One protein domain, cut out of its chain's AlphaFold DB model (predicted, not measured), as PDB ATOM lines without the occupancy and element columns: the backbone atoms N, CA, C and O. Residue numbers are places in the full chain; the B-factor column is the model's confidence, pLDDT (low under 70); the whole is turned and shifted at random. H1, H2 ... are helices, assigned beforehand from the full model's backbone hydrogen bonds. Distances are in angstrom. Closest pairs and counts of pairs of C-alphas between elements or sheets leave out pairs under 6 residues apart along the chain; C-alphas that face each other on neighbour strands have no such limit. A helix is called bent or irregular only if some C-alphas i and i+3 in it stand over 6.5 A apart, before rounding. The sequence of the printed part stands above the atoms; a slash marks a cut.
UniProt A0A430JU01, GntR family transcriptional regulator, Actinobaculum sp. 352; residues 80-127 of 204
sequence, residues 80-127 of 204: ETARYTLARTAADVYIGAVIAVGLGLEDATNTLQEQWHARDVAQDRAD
ATOM      1  N   GLU A  80      27.069 -50.839  63.983       94.19
ATOM      2  CA  GLU A  80      26.153 -50.296  62.982       94.19
ATOM      3  C   GLU A  80      26.572 -48.890  62.536       94.19
ATOM      4  O   GLU A  80      26.640 -48.595  61.344       94.19
ATOM      5  N   THR A  81      26.948 -48.035  63.487       95.31
ATOM      6  CA  THR A  81      27.445 -46.684  63.198       95.31
ATOM      7  C   THR A  81      28.704 -46.726  62.331       95.31
ATOM      8  O   THR A  81      28.823 -45.970  61.360       95.31
ATOM      9  N   ALA A  82      29.634 -47.639  62.622       92.88
ATOM     10  CA  ALA A  82      30.822 -47.838  61.797       92.88
ATOM     11  C   ALA A  82      30.474 -48.350  60.390       92.88
ATOM     12  O   ALA A  82      31.088 -47.911  59.414       92.88
ATOM     13  N   ARG A  83      29.465 -49.221  60.256       93.62
ATOM     14  CA  ARG A  83      28.973 -49.690  58.953       93.62
ATOM     15  C   ARG A  83      28.425 -48.537  58.113       93.62
ATOM     16  O   ARG A  83      28.853 -48.374  56.972       93.62
ATOM     17  N   TYR A  84      27.548 -47.707  58.676       93.50
ATOM     18  CA  TYR A  84      27.015 -46.536  57.970       93.50
ATOM     19  C   TYR A  84      28.096 -45.511  57.630       93.50
ATOM     20  O   TYR A  84      28.046 -44.894  56.567       93.50
ATOM     21  N   THR A  85      29.099 -45.348  58.494       93.56
ATOM     22  CA  THR A  85      30.234 -44.456  58.223       93.56
ATOM     23  C   THR A  85      31.029 -44.932  57.009       93.56
ATOM     24  O   THR A  85      31.270 -44.143  56.099       93.56
ATOM     25  N   LEU A  86      31.366 -46.227  56.947       91.31
ATOM     26  CA  LEU A  86      32.035 -46.819  55.785       91.31
ATOM     27  C   LEU A  86      31.198 -46.680  54.507       91.31
ATOM     28  O   LEU A  86      31.729 -46.298  53.465       91.31
ATOM     29  N   ALA A  87      29.893 -46.957  54.590       92.19
ATOM     30  CA  ALA A  87      28.982 -46.827  53.454       92.19
ATOM     31  C   ALA A  87      28.924 -45.384  52.934       92.19
ATOM     32  O   ALA A  87      28.966 -45.165  51.726       92.19
ATOM     33  N   ARG A  88      28.896 -44.393  53.835       94.12
ATOM     34  CA  ARG A  88      28.913 -42.974  53.464       94.12
ATOM     35  C   ARG A  88      30.214 -42.585  52.774       94.12
ATOM     36  O   ARG A  88      30.161 -41.980  51.715       94.12
ATOM     37  N   THR A  89      31.365 -42.997  53.304       92.44
ATOM     38  CA  THR A  89      32.656 -42.734  52.649       92.44
ATOM     39  C   THR A  89      32.723 -43.354  51.251       92.44
ATOM     40  O   THR A  89      33.210 -42.717  50.321       92.44
ATOM     41  N   ALA A  90      32.202 -44.570  51.067       91.56
ATOM     42  CA  ALA A  90      32.119 -45.189  49.744       91.56
ATOM     43  C   ALA A  90      31.175 -44.419  48.801       91.56
ATOM     44  O   ALA A  90      31.498 -44.228  47.628       91.56
ATOM     45  N   ALA A  91      30.038 -43.944  49.318       94.25
ATOM     46  CA  ALA A  91      29.114 -43.105  48.566       94.25
ATOM     47  C   ALA A  91      29.761 -41.776  48.152       94.25
ATOM     48  O   ALA A  91      29.616 -41.384  47.002       94.25
ATOM     49  N   ASP A  92      30.533 -41.125  49.027       95.06
ATOM     50  CA  ASP A  92      31.236 -39.874  48.713       95.06
ATOM     51  C   ASP A  92      32.231 -40.058  47.556       95.06
ATOM     52  O   ASP A  92      32.296 -39.229  46.646       95.06
ATOM     53  N   VAL A  93      32.965 -41.178  47.544       94.81
ATOM     54  CA  VAL A  93      33.874 -41.532  46.440       94.81
ATOM     55  C   VAL A  93      33.100 -41.723  45.134       94.81
ATOM     56  O   VAL A  93      33.503 -41.196  44.096       94.81
ATOM     57  N   TYR A  94      31.977 -42.445  45.178       95.62
ATOM     58  CA  TYR A  94      31.117 -42.645  44.012       95.62
ATOM     59  C   TYR A  94      30.546 -41.321  43.491       95.62
ATOM     60  O   TYR A  94      30.672 -41.031  42.303       95.62
ATOM     61  N   ILE A  95      29.986 -40.498  44.381       95.81
ATOM     62  CA  ILE A  95      29.417 -39.182  44.074       95.81
ATOM     63  C   ILE A  95      30.475 -38.286  43.421       95.81
ATOM     64  O   ILE A  95      30.212 -37.672  42.389       95.81
ATOM     65  N   GLY A  96      31.693 -38.251  43.968       95.62
ATOM     66  CA  GLY A  96      32.799 -37.503  43.374       95.62
ATOM     67  C   GLY A  96      33.129 -37.968  41.952       95.62
ATOM     68  O   GLY A  96      33.315 -37.138  41.061       95.62
ATOM     69  N   ALA A  97      33.147 -39.283  41.717       95.56
ATOM     70  CA  ALA A  97      33.426 -39.851  40.402       95.56
ATOM     71  C   ALA A  97      32.331 -39.529  39.373       95.56
ATOM     72  O   ALA A  97      32.657 -39.127  38.257       95.56
ATOM     73  N   VAL A  98      31.048 -39.654  39.735       96.25
ATOM     74  CA  VAL A  98      29.930 -39.372  38.813       96.25
ATOM     75  C   VAL A  98      29.787 -37.882  38.508       96.25
ATOM     76  O   VAL A  98      29.551 -37.516  37.358       96.25
ATOM     77  N   ILE A  99      30.024 -37.008  39.493       96.38
ATOM     78  CA  ILE A  99      30.054 -35.557  39.267       96.38
ATOM     79  C   ILE A  99      31.190 -35.192  38.304       96.38
ATOM     80  O   ILE A  99      30.990 -34.380  37.403       96.38
ATOM     81  N   ALA A 100      32.369 -35.809  38.445       96.12
ATOM     82  CA  ALA A 100      33.523 -35.525  37.590       96.12
ATOM     83  C   ALA A 100      33.296 -35.876  36.107       96.12
ATOM     84  O   ALA A 100      33.904 -35.258  35.236       96.12
ATOM     85  N   VAL A 101      32.413 -36.836  35.814       96.56
ATOM     86  CA  VAL A 101      32.023 -37.201  34.439       96.56
ATOM     87  C   VAL A 101      30.748 -36.493  33.960       96.56
ATOM     88  O   VAL A 101      30.324 -36.706  32.827       96.56
ATOM     89  N   GLY A 102      30.157 -35.625  34.790       95.69
ATOM     90  CA  GLY A 102      29.014 -34.782  34.432       95.69
ATOM     91  C   GLY A 102      27.637 -35.423  34.613       95.69
ATOM     92  O   GLY A 102      26.669 -34.902  34.061       95.69
ATOM     93  N   LEU A 103      27.523 -36.524  35.363       95.88
ATOM     94  CA  LEU A 103      26.230 -37.151  35.654       95.88
ATOM     95  C   LEU A 103      25.480 -36.398  36.763       95.88
ATOM     96  O   LEU A 103      26.065 -35.986  37.769       95.88
ATOM     97  N   GLY A 104      24.164 -36.256  36.588       94.75
ATOM     98  CA  GLY A 104      23.264 -35.726  37.612       94.75
ATOM     99  C   GLY A 104      22.879 -36.773  38.663       94.75
ATOM    100  O   GLY A 104      23.183 -37.957  38.535       94.75
ATOM    101  N   LEU A 105      22.159 -36.342  39.707       94.50
ATOM    102  CA  LEU A 105      21.680 -37.228  40.780       94.50
ATOM    103  C   LEU A 105      20.816 -38.384  40.252       94.50
ATOM    104  O   LEU A 105      20.927 -39.503  40.746       94.50
ATOM    105  N   GLU A 106      19.960 -38.110  39.268       95.44
ATOM    106  CA  GLU A 106      19.077 -39.112  38.665       95.44
ATOM    107  C   GLU A 106      19.888 -40.205  37.957       95.44
ATOM    108  O   GLU A 106      19.780 -41.374  38.322       95.44
ATOM    109  N   ASP A 107      20.789 -39.824  37.047       94.69
ATOM    110  CA  ASP A 107      21.656 -40.769  36.331       94.69
ATOM    111  C   ASP A 107      22.568 -41.554  37.286       94.69
ATOM    112  O   ASP A 107      22.761 -42.762  37.128       94.69
ATOM    113  N   ALA A 108      23.100 -40.889  38.317       94.69
ATOM    114  CA  ALA A 108      23.908 -41.529  39.348       94.69
ATOM    115  C   ALA A 108      23.100 -42.544  40.172       94.69
ATOM    116  O   ALA A 108      23.619 -43.605  40.527       94.69
ATOM    117  N   THR A 109      21.834 -42.249  40.474       95.75
ATOM    118  CA  THR A 109      20.949 -43.164  41.207       95.75
ATOM    119  C   THR A 109      20.582 -44.364  40.342       95.75
ATOM    120  O   THR A 109      20.718 -45.497  40.803       95.75
ATOM    121  N   ASN A 110      20.205 -44.131  39.083       95.38
ATOM    122  CA  ASN A 110      19.876 -45.187  38.125       95.38
ATOM    123  C   ASN A 110      21.066 -46.131  37.921       95.38
ATOM    124  O   ASN A 110      20.933 -47.342  38.080       95.38
ATOM    125  N   THR A 111      22.261 -45.574  37.699       94.38
ATOM    126  CA  THR A 111      23.498 -46.356  37.558       94.38
ATOM    127  C   THR A 111      23.763 -47.221  38.795       94.38
ATOM    128  O   THR A 111      24.096 -48.399  38.672       94.38
ATOM    129  N   LEU A 112      23.595 -46.669  40.005       94.31
ATOM    130  CA  LEU A 112      23.805 -47.420  41.243       94.31
ATOM    131  C   LEU A 112      22.772 -48.544  41.410       94.31
ATOM    132  O   LEU A 112      23.152 -49.658  41.765       94.31
ATOM    133  N   GLN A 113      21.493 -48.275  41.130       94.25
ATOM    134  CA  GLN A 113      20.414 -49.266  41.208       94.25
ATOM    135  C   GLN A 113      20.630 -50.420  40.225       94.25
ATOM    136  O   GLN A 113      20.575 -51.585  40.622       94.25
ATOM    137  N   GLU A 114      20.943 -50.117  38.964       91.94
ATOM    138  CA  GLU A 114      21.235 -51.123  37.939       91.94
ATOM    139  C   GLU A 114      22.402 -52.032  38.350       91.94
ATOM    140  O   GLU A 114      22.308 -53.260  38.279       91.94
ATOM    141  N   GLN A 115      23.494 -51.437  38.839       92.00
ATOM    142  CA  GLN A 115      24.673 -52.183  39.284       92.00
ATOM    143  C   GLN A 115      24.418 -52.994  40.560       92.00
ATOM    144  O   GLN A 115      24.986 -54.078  40.717       92.00
ATOM    145  N   TRP A 116      23.577 -52.496  41.469       90.00
ATOM    146  CA  TRP A 116      23.210 -53.211  42.689       90.00
ATOM    147  C   TRP A 116      22.418 -54.479  42.365       90.00
ATOM    148  O   TRP A 116      22.803 -55.574  42.772       90.00
ATOM    149  N   HIS A 117      21.377 -54.360  41.536       90.00
ATOM    150  CA  HIS A 117      20.567 -55.506  41.117       90.00
ATOM    151  C   HIS A 117      21.375 -56.548  40.336       90.00
ATOM    152  O   HIS A 117      21.188 -57.750  40.530       90.00
ATOM    153  N   ALA A 118      22.309 -56.113  39.487       85.19
ATOM    154  CA  ALA A 118      23.196 -57.028  38.772       85.19
ATOM    155  C   ALA A 118      24.081 -57.859  39.722       85.19
ATOM    156  O   ALA A 118      24.370 -59.024  39.431       85.19
ATOM    157  N   ARG A 119      24.496 -57.282  40.861       81.06
ATOM    158  CA  ARG A 119      25.293 -57.976  41.882       81.06
ATOM    159  C   ARG A 119      24.469 -58.918  42.748       81.06
ATOM    160  O   ARG A 119      24.923 -60.041  42.954       81.06
ATOM    161  N   ASP A 120      23.281 -58.515  43.187       76.88
ATOM    162  CA  ASP A 120      22.405 -59.372  44.001       76.88
ATOM    163  C   ASP A 120      22.064 -60.671  43.256       76.88
ATOM    164  O   ASP A 120      22.255 -61.768  43.774       76.88
ATOM    165  N   VAL A 121      21.696 -60.572  41.973       69.69
ATOM    166  CA  VAL A 121      21.391 -61.748  41.137       69.69
ATOM    167  C   VAL A 121      22.612 -62.657  40.941       69.69
ATOM    168  O   VAL A 121      22.473 -63.876  40.797       69.69
ATOM    169  N   ALA A 122      23.821 -62.092  40.903       67.62
ATOM    170  CA  ALA A 122      25.051 -62.874  40.815       67.62
ATOM    171  C   ALA A 122      25.366 -63.597  42.137       67.62
ATOM    172  O   ALA A 122      25.792 -64.753  42.102       67.62
ATOM    173  N   GLN A 123      25.116 -62.944  43.275       64.00
ATOM    174  CA  GLN A 123      25.319 -63.494  44.613       64.00
ATOM    175  C   GLN A 123      24.319 -64.623  44.914       64.00
ATOM    176  O   GLN A 123      24.733 -65.715  45.293       64.00
ATOM    177  N   ASP A 124      23.034 -64.431  44.594       61.66
ATOM    178  CA  ASP A 124      21.983 -65.448  44.752       61.66
ATOM    179  C   ASP A 124      22.280 -66.727  43.955       61.66
ATOM    180  O   ASP A 124      22.024 -67.844  44.414       61.66
ATOM    181  N   ARG A 125      22.849 -66.593  42.748       61.25
ATOM    182  CA  ARG A 125      23.282 -67.742  41.933       61.25
ATOM    183  C   ARG A 125      24.478 -68.473  42.535       61.25
ATOM    184  O   ARG A 125      24.567 -69.689  42.372       61.25
ATOM    185  N   ALA A 126      25.394 -67.753  43.180       63.62
ATOM    186  CA  ALA A 126      26.538 -68.351  43.860       63.62
ATOM    187  C   ALA A 126      26.101 -69.109  45.124       63.62
ATOM    188  O   ALA A 126      26.546 -70.237  45.334       63.62
ATOM    189  N   ASP A 127      25.171 -68.542  45.895       60.25
ATOM    190  CA  ASP A 127      24.649 -69.139  47.129       60.25
ATOM    191  C   ASP A 127      23.676 -70.309  46.861       60.25
ATOM    192  O   ASP A 127      23.588 -71.246  47.657       60.25
TER     193      ASP A 127
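This is residues 80 to 127 of the 204 residues of the protein "GntR family transcriptional regulator" of Actinobaculum sp. 352 (UniProt A0A430JU01). Two long helices, H2 and H1, make an open V: they come near each other at the corner formed by the end of H1, the link of residues 101 to 104 and the beginning of H2, and from there the two arms spread apart. Residues 80 to 93 of H1 and residues 113 to 127 of H2 stick out as free arms, with no other part packed between them. The printed part has 48 residues with two named helices, H1 then H2 along the chain, and no named strand; the class is all helix. The whole is loose, with a radius of gyration of the C-alphas of 13.0 A, and flat, spanning 36 by 27 by 13 A.

H2, the longest helix, holds residues 105 to 127 and measures 32.7 A from first to last C-alpha. It begins at C-alpha 105 at (21.680, -37.228, 40.780) and ends at C-alpha 127 at (24.649, -69.139, 47.129). H1 holds residues 80 to 100 and measures 30.3 A, beginning at C-alpha 80 at (26.153, -50.296, 62.982). Neither helix is bent.

H2 and H1 are close but not clearly touching, with 2 pairs of C-alphas within 8 A. Their closest C-alphas, those of Val 98 and Ala 108, are 6.4 A apart. The helices run opposite ways at a steep tilt of 55 degrees, and their centres are 16.2 A apart. In both H1 and H2 every O i to N i+4 pair is within hydrogen-bond range.

The two C-alphas farthest apart are those of Gly 102 and Asp 127, at 36.9 A. The printed part has no cut, and the link from H1 to H2, 4 residues, is tight. The mean pLDDT of the printed part is 89.0; residues 121 to 127, in H2, are under 70.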